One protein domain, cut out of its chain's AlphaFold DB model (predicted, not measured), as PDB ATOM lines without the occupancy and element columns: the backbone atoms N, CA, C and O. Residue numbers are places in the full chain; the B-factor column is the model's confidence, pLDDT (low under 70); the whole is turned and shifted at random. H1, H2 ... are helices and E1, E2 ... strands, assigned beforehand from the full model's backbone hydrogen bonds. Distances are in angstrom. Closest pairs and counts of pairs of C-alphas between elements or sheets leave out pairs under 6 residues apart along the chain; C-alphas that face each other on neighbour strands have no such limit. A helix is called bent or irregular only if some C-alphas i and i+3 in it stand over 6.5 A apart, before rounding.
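What this domain is: This is residues 470 to 584 of the 584 residues of the protein "Oxidored_nitro domain-containing protein" of Veillonellaceae bacterium (UniProt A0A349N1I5). A twisted sheet of five parallel strands makes the middle layer, with H1, H2 and H5 on one face and H3 on the other: three layers, helices on both faces of a sheet. The irregular H4 lies off the sheet, after E5. The printed part has 115 residues, with five named helices and five named strands in the order E1 H1 E2 H2 E3 H3 E4 E5 H4 H5; the sheet's order is E3 E2 E1 E4 E5, and the class is mixed, helices and strands. The whole is compact, with a radius of gyration of the C-alphas of 13.2 A and spans of 36 by 31 by 28 A.

How they stand to each other: Start at E1, residues 470 to 473, and find E2, residues 492 to 499, parallel to it at 20 degrees, with N 472 and O 495 within hydrogen-bond range at 2.8 A. H1, residues 476 to 487, is on the sheet at a height of 9.0 A, over E2 and E1, and runs along the strands; the C-alphas of Thr 479 and Leu 472 of E1, the closest, are 5.9 A apart. E1, H1 and E2 form a strand-helix-strand unit, two parallel neighbour strands with a helix between, and so do E2, H2, residues 503 to 512, and E3, residues 518 to 521; both crossovers are right-handed. H1 and H2 only just touch, only at their ends, with 3 pairs of C-alphas within 8 A, the closest those of Pro 476 and Tyr 509 at 6.1 A. Edge strand E3 is parallel to E2 at 41 degrees, with N 519 and O 496 2.9 A apart. H3, residues 524 to 532, is on the opposite face from H1, at a height of 9.4 A. E3, H3 and E4, residues 536 to 539, form a split unit, with E2 and E1 between its strands, also right-handed. E4 is parallel to E1 at 11 degrees, N 473 and O 538 being 2.8 A apart, and to edge strand E5, residues 551 to 554, at 20 degrees, N 553 and O 537 being 2.8 A apart. H4, residues 558 to 565, is not on the sheet. H5, residues 575 to 583, is on it; the closest C-alphas of H5 and E5 are those of Asp 580 and Ile 553, 6.9 A apart. In H1, H2, H3 and H5 every O i to N i+4 pair is within hydrogen-bond range; in H4 1 of 4 is, and 2 of 5 O i to N i+3 pairs are.

Where its parts are: Find C-alpha 470 at (-7.002, 18.627, -13.671), where E1 begins. H1 measures 16.0 A from first to last C-alpha, E2 22.1 A, H2 14.5 A, H3 12.0 A and H5 12.4 A. H4 is irregular, with C-alphas 560 and 563 9.2 A apart. H5 ends at C-alpha 583, (1.908, 16.288, -4.127).

The domain as a whole: The two C-alphas farthest apart, those of Lys 503 and Ser 583, are 35.8 A apart. The printed part has no cut and ends at the chain's last residue, 584. The link from E4 to E5, 11 residues, is long. Look for pLDDT under 70 at residues 488, 490 and 514 to 516; the mean of the printed part is 89.0.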
ATOM      1  N   LEU A 470      -8.411  18.596 -13.290       93.94
ATOM      2  CA  LEU A 470      -7.002  18.627 -13.671       93.94
ATOM      3  C   LEU A 470      -6.878  18.504 -15.191       93.94
ATOM      4  O   LEU A 470      -7.349  17.527 -15.769       93.94
ATOM      5  N   LEU A 471      -6.202  19.464 -15.817       95.62
ATOM      6  CA  LEU A 471      -5.869  19.426 -17.236       95.62
ATOM      7  C   LEU A 471      -4.398  19.042 -17.423       95.62
ATOM      8  O   LEU A 471      -3.506  19.733 -16.931       95.62
ATOM      9  N   LEU A 472      -4.151  17.957 -18.151       95.75
ATOM     10  CA  LEU A 472      -2.821  17.512 -18.564       95.75
ATOM     11  C   LEU A 472      -2.597  17.904 -20.025       95.75
ATOM     12  O   LEU A 472      -3.250  17.367 -20.919       95.75
ATOM     13  N   MET A 473      -1.683  18.835 -20.274       95.69
ATOM     14  CA  MET A 473      -1.314  19.285 -21.613       95.69
ATOM     15  C   MET A 473       0.069  18.746 -21.980       95.69
ATOM     16  O   MET A 473       1.031  18.955 -21.240       95.69
ATOM     17  N   GLY A 474       0.175  18.046 -23.109       94.31
ATOM     18  CA  GLY A 474       1.427  17.405 -23.494       94.31
ATOM     19  C   GLY A 474       1.314  16.404 -24.636       94.31
ATOM     20  O   GLY A 474       0.275  16.286 -25.286       94.31
ATOM     21  N   ASP A 475       2.382  15.630 -24.824       94.25
ATOM     22  CA  ASP A 475       2.372  14.462 -25.702       94.25
ATOM     23  C   ASP A 475       1.291  13.448 -25.248       94.25
ATOM     24  O   ASP A 475       1.160  13.179 -24.046       94.25
ATOM     25  N   PRO A 476       0.504  12.869 -26.171       93.50
ATOM     26  CA  PRO A 476      -0.500  11.853 -25.850       93.50
ATOM     27  C   PRO A 476       0.018  10.650 -25.053       93.50
ATOM     28  O   PRO A 476      -0.641  10.231 -24.101       93.50
ATOM     29  N   VAL A 477       1.200  10.119 -25.388       93.50
ATOM     30  CA  VAL A 477       1.833   9.009 -24.661       93.50
ATOM     31  C   VAL A 477       2.178   9.459 -23.242       93.50
ATOM     32  O   VAL A 477       1.896   8.752 -22.278       93.50
ATOM     33  N   HIS A 478       2.729  10.661 -23.077       94.38
ATOM     34  CA  HIS A 478       3.107  11.190 -21.761       94.38
ATOM     35  C   HIS A 478       1.887  11.436 -20.874       94.38
ATOM     36  O   HIS A 478       1.794  10.897 -19.771       94.38
ATOM     37  N   THR A 479       0.922  12.207 -21.373       94.06
ATOM     38  CA  THR A 479      -0.275  12.603 -20.615       94.06
ATOM     39  C   THR A 479      -1.164  11.417 -20.265       94.06
ATOM     40  O   THR A 479      -1.774  11.418 -19.197       94.06
ATOM     41  N   ARG A 480      -1.203  10.372 -21.104       91.81
ATOM     42  CA  ARG A 480      -1.884   9.113 -20.778       91.81
ATOM     43  C   ARG A 480      -1.239   8.410 -19.583       91.81
ATOM     44  O   ARG A 480      -1.939   7.990 -18.668       91.81
ATOM     45  N   ASN A 481       0.087   8.324 -19.546       91.81
ATOM     46  CA  ASN A 481       0.795   7.698 -18.428       91.81
ATOM     47  C   ASN A 481       0.720   8.527 -17.136       91.81
ATOM     48  O   ASN A 481       0.604   7.970 -16.045       91.81
ATOM     49  N   MET A 482       0.710   9.858 -17.248       92.81
ATOM     50  CA  MET A 482       0.432  10.749 -16.115       92.81
ATOM     51  C   MET A 482      -0.989  10.546 -15.580       92.81
ATOM     52  O   MET A 482      -1.188  10.485 -14.368       92.81
ATOM     53  N   GLU A 483      -1.975  10.410 -16.469       91.31
ATOM     54  CA  GLU A 483      -3.350  10.085 -16.095       91.31
ATOM     55  C   GLU A 483      -3.420   8.746 -15.346       91.31
ATOM     56  O   GLU A 483      -3.998   8.713 -14.263       91.31
ATOM     57  N   LEU A 484      -2.783   7.681 -15.850       88.50
ATOM     58  CA  LEU A 484      -2.731   6.376 -15.174       88.50
ATOM     59  C   LEU A 484      -2.136   6.477 -13.759       88.50
ATOM     60  O   LEU A 484      -2.694   5.933 -12.804       88.50
ATOM     61  N   PHE A 485      -1.039   7.227 -13.599       89.38
ATOM     62  CA  PHE A 485      -0.424   7.477 -12.290       89.38
ATOM     63  C   PHE A 485      -1.396   8.157 -11.314       89.38
ATOM     64  O   PHE A 485      -1.498   7.774 -10.146       89.38
ATOM     65  N   LEU A 486      -2.132   9.161 -11.792       88.88
ATOM     66  CA  LEU A 486      -3.028   9.976 -10.973       88.88
ATOM     67  C   LEU A 486      -4.378   9.300 -10.697       88.88
ATOM     68  O   LEU A 486      -4.952   9.504  -9.625       88.88
ATOM     69  N   GLN A 487      -4.877   8.469 -11.614       82.69
ATOM     70  CA  GLN A 487      -6.081   7.660 -11.406       82.69
ATOM     71  C   GLN A 487      -5.910   6.708 -10.219       82.69
ATOM     72  O   GLN A 487      -6.825   6.594  -9.406       82.69
ATOM     73  N   GLY A 488      -4.712   6.139 -10.030       69.69
ATOM     74  CA  GLY A 488      -4.380   5.330  -8.850       69.69
ATOM     75  C   GLY A 488      -4.500   6.070  -7.509       69.69
ATOM     76  O   GLY A 488      -4.554   5.433  -6.460       69.69
ATOM     77  N   LYS A 489      -4.576   7.407  -7.527       72.62
ATOM     78  CA  LYS A 489      -4.743   8.257  -6.337       72.62
ATOM     79  C   LYS A 489      -6.159   8.793  -6.149       72.62
ATOM     80  O   LYS A 489      -6.500   9.214  -5.047       72.62
ATOM     81  N   GLY A 490      -6.964   8.819  -7.210       66.19
ATOM     82  CA  GLY A 490      -8.412   8.966  -7.107       66.19
ATOM     83  C   GLY A 490      -8.989  10.341  -6.772       66.19
ATOM     84  O   GLY A 490     -10.165  10.451  -6.427       66.19
ATOM     85  N   LYS A 491      -8.187  11.407  -6.854       73.88
ATOM     86  CA  LYS A 491      -8.594  12.734  -6.367       73.88
ATOM     87  C   LYS A 491      -9.178  13.669  -7.428       73.88
ATOM     88  O   LYS A 491      -9.941  14.553  -7.052       73.88
ATOM     89  N   TYR A 492      -8.880  13.502  -8.714       82.75
ATOM     90  CA  TYR A 492      -9.180  14.509  -9.745       82.75
ATOM     91  C   TYR A 492     -10.060  13.969 -10.877       82.75
ATOM     92  O   TYR A 492      -9.970  12.800 -11.243       82.75
ATOM     93  N   SER A 493     -10.874  14.847 -11.467       88.62
ATOM     94  CA  SER A 493     -11.419  14.652 -12.812       88.62
ATOM     95  C   SER A 493     -10.363  15.103 -13.815       88.62
ATOM     96  O   SER A 493     -10.052  16.292 -13.878       88.62
ATOM     97  N   ILE A 494      -9.786  14.160 -14.555       90.81
ATOM     98  CA  ILE A 494      -8.650  14.410 -15.447       90.81
ATOM     99  C   ILE A 494      -9.156  14.641 -16.874       90.81
ATOM    100  O   ILE A 494     -10.037  13.931 -17.356       90.81
ATOM    101  N   SER A 495      -8.602  15.642 -17.549       92.94
ATOM    102  CA  SER A 495      -8.768  15.876 -18.986       92.94
ATOM    103  C   SER A 495      -7.394  16.027 -19.630       92.94
ATOM    104  O   SER A 495      -6.462  16.521 -18.993       92.94
ATOM    105  N   ARG A 496      -7.250  15.595 -20.885       94.81
ATOM    106  CA  ARG A 496      -5.976  15.631 -21.618       94.81
ATOM    107  C   ARG A 496      -6.082  16.560 -22.823       94.81
ATOM    108  O   ARG A 496      -7.128  16.609 -23.468       94.81
ATOM    109  N   ALA A 497      -5.010  17.280 -23.142       96.06
ATOM    110  CA  ALA A 497      -4.941  18.153 -24.310       96.06
ATOM    111  C   ALA A 497      -3.568  18.106 -24.999       96.06
ATOM    112  O   ALA A 497      -2.544  17.963 -24.337       96.06
ATOM    113  N   ALA A 498      -3.538  18.264 -26.322       95.31
ATOM    114  CA  ALA A 498      -2.312  18.387 -27.111       95.31
ATOM    115  C   ALA A 498      -2.386  19.599 -28.038       95.31
ATOM    116  O   ALA A 498      -3.417  19.862 -28.664       95.31
ATOM    117  N   TYR A 499      -1.259  20.300 -28.152       95.62
ATOM    118  CA  TYR A 499      -1.085  21.352 -29.144       95.62
ATOM    119  C   TYR A 499      -0.792  20.718 -30.505       95.62
ATOM    120  O   TYR A 499       0.246  20.080 -30.660       95.62
ATOM    121  N   SER A 500      -1.691  20.871 -31.480       92.50
ATOM    122  CA  SER A 500      -1.527  20.313 -32.826       92.50
ATOM    123  C   SER A 500      -1.261  21.406 -33.860       92.50
ATOM    124  O   SER A 500      -2.180  22.019 -34.398       92.50
ATOM    125  N   TRP A 501       0.013  21.646 -34.172       91.88
ATOM    126  CA  TRP A 501       0.393  22.648 -35.174       91.88
ATOM    127  C   TRP A 501      -0.166  22.343 -36.565       91.88
ATOM    128  O   TRP A 501      -0.760  23.215 -37.197       91.88
ATOM    129  N   SER A 502      -0.023  21.093 -37.011       89.31
ATOM    130  CA  SER A 502      -0.453  20.641 -38.333       89.31
ATOM    131  C   SER A 502      -1.425  19.458 -38.260       89.31
ATOM    132  O   SER A 502      -1.675  18.878 -37.195       89.31
ATOM    133  N   LYS A 503      -2.013  19.104 -39.409       90.50
ATOM    134  CA  LYS A 503      -2.908  17.939 -39.528       90.50
ATOM    135  C   LYS A 503      -2.148  16.630 -39.306       90.50
ATOM    136  O   LYS A 503      -2.714  15.688 -38.764       90.50
ATOM    137  N   GLU A 504      -0.878  16.588 -39.683       91.19
ATOM    138  CA  GLU A 504       0.021  15.440 -39.568       91.19
ATOM    139  C   GLU A 504       0.306  15.120 -38.100       91.19
ATOM    140  O   GLU A 504       0.165  13.965 -37.694       91.19
ATOM    141  N   SER A 505       0.620  16.132 -37.286       90.25
ATOM    142  CA  SER A 505       0.832  15.951 -35.844       90.25
ATOM    143  C   SER A 505      -0.459  15.580 -35.126       90.25
ATOM    144  O   SER A 505      -0.456  14.699 -34.272       90.25
ATOM    145  N   GLU A 506      -1.593  16.166 -35.519       92.56
ATOM    146  CA  GLU A 506      -2.897  15.754 -34.994       92.56
ATOM    147  C   GLU A 506      -3.222  14.291 -35.339       92.56
ATOM    148  O   GLU A 506      -3.633  13.524 -34.471       92.56
ATOM    149  N   ALA A 507      -3.007  13.879 -36.592       92.06
ATOM    150  CA  ALA A 507      -3.224  12.505 -37.033       92.06
ATOM    151  C   ALA A 507      -2.299  11.518 -36.305       92.06
ATOM    152  O   ALA A 507      -2.742  10.435 -35.918       92.06
ATOM    153  N   LEU A 508      -1.042  11.905 -36.069       91.81
ATOM    154  CA  LEU A 508      -0.090  11.137 -35.268       91.81
ATOM    155  C   LEU A 508      -0.571  10.974 -33.822       91.81
ATOM    156  O   LEU A 508      -0.524   9.879 -33.272       91.81
ATOM    157  N   TYR A 509      -1.069  12.041 -33.201       92.56
ATOM    158  CA  TYR A 509      -1.586  11.957 -31.839       92.56
ATOM    159  C   TYR A 509      -2.822  11.066 -31.737       92.56
ATOM    160  O   TYR A 509      -2.955  10.306 -30.780       92.56
ATOM    161  N   ARG A 510      -3.713  11.133 -32.730       89.88
ATOM    162  CA  ARG A 510      -4.915  10.294 -32.793       89.88
ATOM    163  C   ARG A 510      -4.584   8.817 -32.985       89.88
ATOM    164  O   ARG A 510      -5.297   7.978 -32.450       89.88
ATOM    165  N   SER A 511      -3.517   8.480 -33.715       82.56
ATOM    166  CA  SER A 511      -3.123   7.077 -33.918       82.56
ATOM    167  C   SER A 511      -2.537   6.426 -32.661       82.56
ATOM    168  O   SER A 511      -2.619   5.208 -32.512       82.56
ATOM    169  N   GLY A 512      -1.972   7.227 -31.751       71.50
ATOM    170  CA  GLY A 512      -1.477   6.778 -30.447       71.50
ATOM    171  C   GLY A 512      -2.519   6.756 -29.336       71.50
ATOM    172  O   GLY A 512      -2.270   6.186 -28.273       71.50
ATOM    173  N   GLU A 513      -3.671   7.390 -29.543       75.00
ATOM    174  CA  GLU A 513      -4.688   7.505 -28.511       75.00
ATOM    175  C   GLU A 513      -5.499   6.208 -28.392       75.00
ATOM    176  O   GLU A 513      -6.234   5.814 -29.293       75.00
ATOM    177  N   SER A 514      -5.410   5.563 -27.229       60.00
ATOM    178  CA  SER A 514      -6.299   4.469 -26.836       60.00
ATOM    179  C   SER A 514      -7.252   4.970 -25.750       60.00
ATOM    180  O   SER A 514      -6.802   5.411 -24.697       60.00
ATOM    181  N   GLY A 515      -8.566   4.924 -25.999       57.44
ATOM    182  CA  GLY A 515      -9.595   5.246 -24.994       57.44
ATOM    183  C   GLY A 515     -10.311   6.598 -25.143       57.44
ATOM    184  O   GLY A 515     -11.267   6.837 -24.412       57.44
ATOM    185  N   GLY A 516      -9.920   7.437 -26.109       65.25
ATOM    186  CA  GLY A 516     -10.554   8.737 -26.371       65.25
ATOM    187  C   GLY A 516     -10.384   9.768 -25.243       65.25
ATOM    188  O   GLY A 516      -9.752   9.516 -24.214       65.25
ATOM    189  N   GLY A 517     -10.964  10.956 -25.438       77.25
ATOM    190  CA  GLY A 517     -11.001  12.009 -24.414       77.25
ATOM    191  C   GLY A 517      -9.847  13.016 -24.442       77.25
ATOM    192  O   GLY A 517      -9.728  13.809 -23.508       77.25
ATOM    193  N   MET A 518      -9.011  13.025 -25.485       90.12
ATOM    194  CA  MET A 518      -8.012  14.073 -25.696       90.12
ATOM    195  C   MET A 518      -8.550  15.236 -26.540       90.12
ATOM    196  O   MET A 518      -9.149  15.052 -27.601       90.12
ATOM    197  N   HIS A 519      -8.306  16.460 -26.074       94.69
ATOM    198  CA  HIS A 519      -8.586  17.687 -26.813       94.69
ATOM    199  C   HIS A 519      -7.382  18.087 -27.672       94.69
ATOM    200  O   HIS A 519      -6.251  18.122 -27.195       94.69
ATOM    201  N   TYR A 520      -7.626  18.455 -28.926       94.88
ATOM    202  CA  TYR A 520      -6.600  18.992 -29.820       94.88
ATOM    203  C   TYR A 520      -6.887  20.466 -30.057       94.88
ATOM    204  O   TYR A 520      -7.994  20.805 -30.474       94.88
ATOM    205  N   PHE A 521      -5.918  21.329 -29.770       95.25
ATOM    206  CA  PHE A 521      -6.065  22.771 -29.946       95.25
ATOM    207  C   PHE A 521      -4.978  23.320 -30.866       95.25
ATOM    208  O   PHE A 521      -3.854  22.817 -30.889       95.25
ATOM    209  N   LYS A 522      -5.319  24.376 -31.603       92.69
ATOM    210  CA  LYS A 522      -4.443  25.066 -32.564       92.69
ATOM    211  C   LYS A 522      -4.352  26.561 -32.298       92.69
ATOM    212  O   LYS A 522      -3.425  27.215 -32.771       92.69
ATOM    213  N   THR A 523      -5.309  27.107 -31.550       91.81
ATOM    214  CA  THR A 523      -5.423  28.542 -31.288       91.81
ATOM    215  C   THR A 523      -5.300  28.866 -29.805       91.81
ATOM    216  O   THR A 523      -5.553  28.040 -28.926       91.81
ATOM    217  N   LEU A 524      -4.913  30.111 -29.514       91.50
ATOM    218  CA  LEU A 524      -4.810  30.588 -28.138       91.50
ATOM    219  C   LEU A 524      -6.170  30.593 -27.430       91.50
ATOM    220  O   LEU A 524      -6.220  30.340 -26.231       91.50
ATOM    221  N   ASP A 525      -7.255  30.874 -28.150       91.94
ATOM    222  CA  ASP A 525      -8.594  30.924 -27.563       91.94
ATOM    223  C   ASP A 525      -9.097  29.523 -27.190       91.94
ATOM    224  O   ASP A 525      -9.645  29.347 -26.104       91.94
ATOM    225  N   GLU A 526      -8.821  28.505 -28.014       95.19
ATOM    226  CA  GLU A 526      -9.069  27.101 -27.654       95.19
ATOM    227  C   GLU A 526      -8.249  26.685 -26.423       95.19
ATOM    228  O   GLU A 526      -8.793  26.090 -25.493       95.19
ATOM    229  N   TRP A 527      -6.956  27.037 -26.377       95.56
ATOM    230  CA  TRP A 527      -6.105  26.760 -25.214       95.56
ATOM    231  C   TRP A 527      -6.621  27.445 -23.944       95.56
ATOM    232  O   TRP A 527      -6.720  26.815 -22.890       95.56
ATOM    233  N   ARG A 528      -6.996  28.727 -24.041       94.94
ATOM    234  CA  ARG A 528      -7.562  29.498 -22.930       94.94
ATOM    235  C   ARG A 528      -8.853  28.867 -22.423       94.94
ATOM    236  O   ARG A 528      -8.972  28.664 -21.219       94.94
ATOM    237  N   ALA A 529      -9.768  28.499 -23.319       95.12
ATOM    238  CA  ALA A 529     -11.028  27.864 -22.949       95.12
ATOM    239  C   ALA A 529     -10.816  26.531 -22.212       95.12
ATOM    240  O   ALA A 529     -11.541  26.227 -21.266       95.12
ATOM    241  N   LEU A 530      -9.814  25.737 -22.604       96.12
ATOM    242  CA  LEU A 530      -9.461  24.509 -21.885       96.12
ATOM    243  C   LEU A 530      -8.893  24.816 -20.493       96.12
ATOM    244  O   LEU A 530      -9.338  24.228 -19.508       96.12
ATOM    245  N   ALA A 531      -7.947  25.752 -20.400       95.31
ATOM    246  CA  ALA A 531      -7.290  26.097 -19.143       95.31
ATOM    247  C   ALA A 531      -8.251  26.725 -18.119       95.31
ATOM    248  O   ALA A 531      -8.238  26.322 -16.963       95.31
ATOM    249  N   GLU A 532      -9.127  27.652 -18.524       95.06
ATOM    250  CA  GLU A 532     -10.123  28.296 -17.641       95.06
ATOM    251  C   GLU A 532     -11.124  27.299 -17.029       95.06
ATOM    252  O   GLU A 532     -11.732  27.562 -15.990       95.06
ATOM    253  N   ASN A 533     -11.272  26.125 -17.646       93.50
ATOM    254  CA  ASN A 533     -12.103  25.035 -17.153       93.50
ATOM    255  C   ASN A 533     -11.365  24.067 -16.213       93.50
ATOM    256  O   ASN A 533     -11.929  23.034 -15.847       93.50
ATOM    257  N   ALA A 534     -10.139  24.379 -15.793       94.62
ATOM    258  CA  ALA A 534      -9.348  23.552 -14.891       94.62
ATOM    259  C   ALA A 534      -9.032  24.280 -13.578       94.62
ATOM    260  O   ALA A 534      -8.863  25.494 -13.543       94.62
ATOM    261  N   ASP A 535      -8.908  23.521 -12.489       94.25
ATOM    262  CA  ASP A 535      -8.446  24.048 -11.196       94.25
ATOM    263  C   ASP A 535      -6.931  23.832 -11.024       94.25
ATOM    264  O   ASP A 535      -6.281  24.476 -10.195       94.25
ATOM    265  N   VAL A 536      -6.379  22.886 -11.788       94.69
ATOM    266  CA  VAL A 536      -4.953  22.574 -11.880       94.69
ATOM    267  C   VAL A 536      -4.604  22.322 -13.349       94.69
ATOM    268  O   VAL A 536      -5.325  21.593 -14.031       94.69
ATOM    269  N   VAL A 537      -3.494  22.879 -13.831       96.06
ATOM    270  CA  VAL A 537      -2.973  22.644 -15.186       96.06
ATOM    271  C   VAL A 537      -1.533  22.146 -15.096       96.06
ATOM    272  O   VAL A 537      -0.681  22.819 -14.519       96.06
ATOM    273  N   ALA A 538      -1.249  20.985 -15.686       95.19
ATOM    274  CA  ALA A 538       0.109  20.501 -15.913       95.19
ATOM    275  C   ALA A 538       0.468  20.691 -17.393       95.19
ATOM    276  O   ALA A 538      -0.189  20.109 -18.252       95.19
ATOM    277  N   ALA A 539       1.463  21.526 -17.692       94.56
ATOM    278  CA  ALA A 539       1.825  21.896 -19.063       94.56
ATOM    279  C   ALA A 539       3.287  22.360 -19.159       94.56
ATOM    280  O   ALA A 539       3.925  22.659 -18.140       94.56
ATOM    281  N   ASP A 540       3.790  22.498 -20.389       92.56
ATOM    282  CA  ASP A 540       5.060  23.185 -20.627       92.56
ATOM    283  C   ASP A 540       4.973  24.655 -20.181       92.56
ATOM    284  O   ASP A 540       3.993  25.334 -20.514       92.56
ATOM    285  N   PRO A 541       5.971  25.179 -19.433       90.62
ATOM    286  CA  PRO A 541       5.960  26.553 -18.934       90.62
ATOM    287  C   PRO A 541       5.710  27.620 -20.001       90.62
ATOM    288  O   PRO A 541       5.201  28.693 -19.682       90.62
ATOM    289  N   VAL A 542       6.037  27.346 -21.268       91.31
ATOM    290  CA  VAL A 542       5.789  28.278 -22.374       91.31
ATOM    291  C   VAL A 542       4.293  28.537 -22.632       91.31
ATOM    292  O   VAL A 542       3.948  29.565 -23.211       91.31
ATOM    293  N   PHE A 543       3.400  27.651 -22.173       92.81
ATOM    294  CA  PHE A 543       1.941  27.796 -22.282       92.81
ATOM    295  C   PHE A 543       1.286  28.423 -21.049       92.81
ATOM    296  O   PHE A 543       0.061  28.574 -21.020       92.81
ATOM    297  N   HIS A 544       2.073  28.780 -20.030       91.81
ATOM    298  CA  HIS A 544       1.554  29.352 -18.796       91.81
ATOM    299  C   HIS A 544       0.767  30.643 -19.066       91.81
ATOM    300  O   HIS A 544       1.269  31.589 -19.676       91.81
ATOM    301  N   MET A 545      -0.460  30.705 -18.547       89.19
ATOM    302  CA  MET A 545      -1.321  31.888 -18.601       89.19
ATOM    303  C   MET A 545      -1.600  32.399 -17.190       89.19
ATOM    304  O   MET A 545      -1.821  31.621 -16.265       89.19
ATOM    305  N   ASN A 546      -1.634  33.721 -17.026       88.50
ATOM    306  CA  ASN A 546      -1.966  34.348 -15.748       88.50
ATOM    307  C   ASN A 546      -3.488  34.332 -15.510       88.50
ATOM    308  O   ASN A 546      -4.159  35.349 -15.683       88.50
ATOM    309  N   ILE A 547      -4.029  33.157 -15.173       89.44
ATOM    310  CA  ILE A 547      -5.445  32.950 -14.848       89.44
ATOM    311  C   ILE A 547      -5.578  32.801 -13.322       89.44
ATOM    312  O   ILE A 547      -5.010  31.861 -12.755       89.44
ATOM    313  N   PRO A 548      -6.303  33.703 -12.631       90.44
ATOM    314  CA  PRO A 548      -6.462  33.642 -11.180       90.44
ATOM    315  C   PRO A 548      -7.088  32.325 -10.703       90.44
ATOM    316  O   PRO A 548      -8.089  31.873 -11.249       90.44
ATOM    317  N   GLY A 549      -6.529  31.740  -9.641       89.56
ATOM    318  CA  GLY A 549      -7.086  30.550  -8.985       89.56
ATOM    319  C   GLY A 549      -6.658  29.202  -9.576       89.56
ATOM    320  O   GLY A 549      -6.960  28.175  -8.970       89.56
ATOM    321  N   ILE A 550      -5.918  29.187 -10.690       93.94
ATOM    322  CA  ILE A 550      -5.375  27.956 -11.279       93.94
ATOM    323  C   ILE A 550      -4.008  27.633 -10.673       93.94
ATOM    324  O   ILE A 550      -3.097  28.465 -10.678       93.94
ATOM    325  N   LEU A 551      -3.843  26.400 -10.189       93.50
ATOM    326  CA  LEU A 551      -2.532  25.865  -9.819       93.50
ATOM    327  C   LEU A 551      -1.811  25.336 -11.066       93.50
ATOM    328  O   LEU A 551      -2.339  24.475 -11.762       93.50
ATOM    329  N   TRP A 552      -0.585  25.792 -11.312       94.19
ATOM    330  CA  TRP A 552       0.222  25.337 -12.444       94.19
ATOM    331  C   TRP A 552       1.329  24.377 -12.009       94.19
ATOM    332  O   TRP A 552       2.083  24.667 -11.081       94.19
ATOM    333  N   ILE A 553       1.454  23.259 -12.722       93.25
ATOM    334  CA  ILE A 553       2.555  22.300 -12.601       93.25
ATOM    335  C   ILE A 553       3.370  22.340 -13.887       93.25
ATOM    336  O   ILE A 553       2.850  22.134 -14.983       93.25
ATOM    337  N   SER A 554       4.669  22.587 -13.753       90.88
ATOM    338  CA  SER A 554       5.580  22.578 -14.893       90.88
ATOM    339  C   SER A 554       5.927  21.149 -15.303       90.88
ATOM    340  O   SER A 554       6.506  20.392 -14.515       90.88
ATOM    341  N   PHE A 555       5.628  20.832 -16.557       88.44
ATOM    342  CA  PHE A 555       5.946  19.582 -17.234       88.44
ATOM    343  C   PHE A 555       6.780  19.901 -18.475       88.44
ATOM    344  O   PHE A 555       6.329  20.659 -19.322       88.44
ATOM    345  N   TYR A 556       8.003  19.383 -18.582       88.81
ATOM    346  CA  TYR A 556       8.826  19.684 -19.750       88.81
ATOM    347  C   TYR A 556       8.356  18.891 -20.972       88.81
ATOM    348  O   TYR A 556       8.466  17.666 -21.000       88.81
ATOM    349  N   TRP A 557       7.900  19.620 -21.991       89.69
ATOM    350  CA  TRP A 557       7.607  19.107 -23.322       89.69
ATOM    351  C   TRP A 557       8.135  20.121 -24.337       89.69
ATOM    352  O   TRP A 557       7.416  21.006 -24.810       89.69
ATOM    353  N   GLY A 558       9.422  19.996 -24.675       86.81
ATOM    354  CA  GLY A 558      10.169  20.958 -25.495       86.81
ATOM    355  C   GLY A 558       9.661  21.132 -26.929       86.81
ATOM    356  O   GLY A 558      10.260  21.890 -27.687       86.81
ATOM    357  N   TYR A 559       8.534  20.513 -27.294       92.19
ATOM    358  CA  TYR A 559       7.817  20.704 -28.552       92.19
ATOM    359  C   TYR A 559       7.643  22.178 -28.937       92.19
ATOM    360  O   TYR A 559       7.926  22.540 -30.072       92.19
ATOM    361  N   ALA A 560       7.233  23.042 -28.003       91.19
ATOM    362  CA  ALA A 560       7.172  24.490 -28.229       91.19
ATOM    363  C   ALA A 560       8.285  25.240 -27.495       91.19
ATOM    364  O   ALA A 560       8.885  26.171 -28.041       91.19
ATOM    365  N   GLY A 561       8.600  24.800 -26.276       87.19
ATOM    366  CA  GLY A 561       9.609  25.415 -25.424       87.19
ATOM    367  C   GLY A 561      11.032  25.366 -25.978       87.19
ATOM    368  O   GLY A 561      11.838  26.228 -25.633       87.19
ATOM    369  N   GLY A 562      11.344  24.398 -26.849       88.12
ATOM    370  CA  GLY A 562      12.721  24.075 -27.218       88.12
ATOM    371  C   GLY A 562      13.569  23.786 -25.976       88.12
ATOM    372  O   GLY A 562      13.062  23.360 -24.937       88.12
ATOM    373  N   GLN A 563      14.856  24.118 -26.047       81.62
ATOM    374  CA  GLN A 563      15.780  23.977 -24.921       81.62
ATOM    375  C   GLN A 563      15.468  24.933 -23.759       81.62
ATOM    376  O   GLN A 563      15.891  24.681 -22.637       81.62
ATOM    377  N   TYR A 564      14.685  26.000 -23.970       76.75
ATOM    378  CA  TYR A 564      14.323  26.936 -22.893       76.75
ATOM    379  C   TYR A 564      13.435  26.331 -21.819       76.75
ATOM    380  O   TYR A 564      13.443  26.803 -20.682       76.75
ATOM    381  N   SER A 565      12.635  25.334 -22.182       74.06
ATOM    382  CA  SER A 565      11.823  24.619 -21.205       74.06
ATOM    383  C   SER A 565      12.585  23.442 -20.589       74.06
ATOM    384  O   SER A 565      12.116  22.876 -19.601       74.06
ATOM    385  N   CYS A 566      13.762  23.095 -21.133       73.88
ATOM    386  CA  CYS A 566      14.563  21.971 -20.675       73.88
ATOM    387  C   CYS A 566      15.083  22.262 -19.270       73.88
ATOM    388  O   CYS A 566      15.884  23.166 -19.038       73.88
ATOM    389  N   CYS A 567      14.582  21.495 -18.309       76.62
ATOM    390  CA  CYS A 567      14.976  21.592 -16.919       76.62
ATOM    391  C   CYS A 567      15.257  20.173 -16.406       76.62
ATOM    392  O   CYS A 567      14.383  19.304 -16.526       76.62
ATOM    393  N   PRO A 568      16.448  19.911 -15.836       82.31
ATOM    394  CA  PRO A 568      16.783  18.602 -15.292       82.31
ATOM    395  C   PRO A 568      15.707  18.075 -14.340       82.31
ATOM    396  O   PRO A 568      15.264  18.771 -13.426       82.31
ATOM    397  N   GLY A 569      15.261  16.838 -14.568       85.75
ATOM    398  CA  GLY A 569      14.232  16.185 -13.763       85.75
ATOM    399  C   GLY A 569      12.798  16.676 -13.994       85.75
ATOM    400  O   GLY A 569      11.910  16.255 -13.252       85.75
ATOM    401  N   ARG A 570      12.534  17.542 -14.983       89.00
ATOM    402  CA  ARG A 570      11.173  17.966 -15.379       89.00
ATOM    403  C   ARG A 570      10.604  17.212 -16.586       89.00
ATOM    404  O   ARG A 570       9.432  17.420 -16.896       89.00
ATOM    405  N   GLY A 571      11.409  16.377 -17.252       90.19
ATOM    406  CA  GLY A 571      10.937  15.480 -18.314       90.19
ATOM    407  C   GLY A 571       9.925  14.456 -17.797       90.19
ATOM    408  O   GLY A 571       9.700  14.356 -16.590       90.19
ATOM    409  N   ILE A 572       9.327  13.673 -18.695       92.12
ATOM    410  CA  ILE A 572       8.235  12.743 -18.349       92.12
ATOM    411  C   ILE A 572       8.627  11.696 -17.290       92.12
ATOM    412  O   ILE A 572       7.819  11.345 -16.434       92.12
ATOM    413  N   MET A 573       9.885  11.252 -17.300       91.88
ATOM    414  CA  MET A 573      10.453  10.330 -16.304       91.88
ATOM    415  C   MET A 573      11.197  11.054 -15.166       91.88
ATOM    416  O   MET A 573      11.846  10.429 -14.328       91.88
ATOM    417  N   GLY A 574      11.133  12.383 -15.141       91.38
ATOM    418  CA  GLY A 574      11.932  13.226 -14.271       91.38
ATOM    419  C   GLY A 574      11.439  13.271 -12.825       91.38
ATOM    420  O   GLY A 574      10.241  13.336 -12.535       91.38
ATOM    421  N   ARG A 575      12.386  13.304 -11.881       91.12
ATOM    422  CA  ARG A 575      12.092  13.279 -10.434       91.12
ATOM    423  C   ARG A 575      11.311  14.497  -9.927       91.12
ATOM    424  O   ARG A 575      10.544  14.362  -8.977       91.12
ATOM    425  N   LEU A 576      11.510  15.682 -10.512       91.50
ATOM    426  CA  LEU A 576      10.788  16.896 -10.110       91.50
ATOM    427  C   LEU A 576       9.339  16.863 -10.588       91.50
ATOM    428  O   LEU A 576       8.454  17.236  -9.822       91.50
ATOM    429  N   LEU A 577       9.095  16.385 -11.815       92.19
ATOM    430  CA  LEU A 577       7.734  16.148 -12.294       92.19
ATOM    431  C   LEU A 577       7.031  15.129 -11.396       92.19
ATOM    432  O   LEU A 577       5.937  15.406 -10.909       92.19
ATOM    433  N   TYR A 578       7.684  13.992 -11.133       91.44
ATOM    434  CA  TYR A 578       7.156  12.963 -10.239       91.44
ATOM    435  C   TYR A 578       6.754  13.547  -8.884       91.44
ATOM    436  O   TYR A 578       5.618  13.362  -8.468       91.44
ATOM    437  N   ARG A 579       7.640  14.304  -8.225       91.75
ATOM    438  CA  ARG A 579       7.368  14.914  -6.915       91.75
ATOM    439  C   ARG A 579       6.165  15.861  -6.947       91.75
ATOM    440  O   ARG A 579       5.353  15.859  -6.026       91.75
ATOM    441  N   ASP A 580       6.048  16.678  -7.987       91.44
ATOM    442  CA  ASP A 580       4.959  17.648  -8.082       91.44
ATOM    443  C   ASP A 580       3.617  16.935  -8.372       91.44
ATOM    444  O   ASP A 580       2.618  17.238  -7.720       91.44
ATOM    445  N   LEU A 581       3.599  15.905  -9.229       89.88
ATOM    446  CA  LEU A 581       2.443  15.004  -9.387       89.88
ATOM    447  C   LEU A 581       2.171  14.179  -8.118       89.88
ATOM    448  O   LEU A 581       1.041  13.761  -7.858       89.88
ATOM    449  N   GLU A 582       3.202  13.909  -7.318       88.62
ATOM    450  CA  GLU A 582       3.071  13.180  -6.067       88.62
ATOM    451  C   GLU A 582       2.312  14.006  -5.018       88.62
ATOM    452  O   GLU A 582       1.523  13.455  -4.250       88.62
ATOM    453  N   SER A 583       2.526  15.324  -5.039       86.38
ATOM    454  CA  SER A 583       1.908  16.288  -4.127       86.38
ATOM    455  C   SER A 583       0.426  16.580  -4.405       86.38
ATOM    456  O   SER A 583      -0.252  17.123  -3.530       86.38
ATOM    457  N   LEU A 584      -0.077  16.192  -5.584       84.00
ATOM    458  CA  LEU A 584      -1.508  16.126  -5.906       84.00
ATOM    459  C   LEU A 584      -2.153  14.925  -5.187       84.00
ATOM    460  O   LEU A 584      -3.179  15.113  -4.489       84.00
TER     461      LEU A 584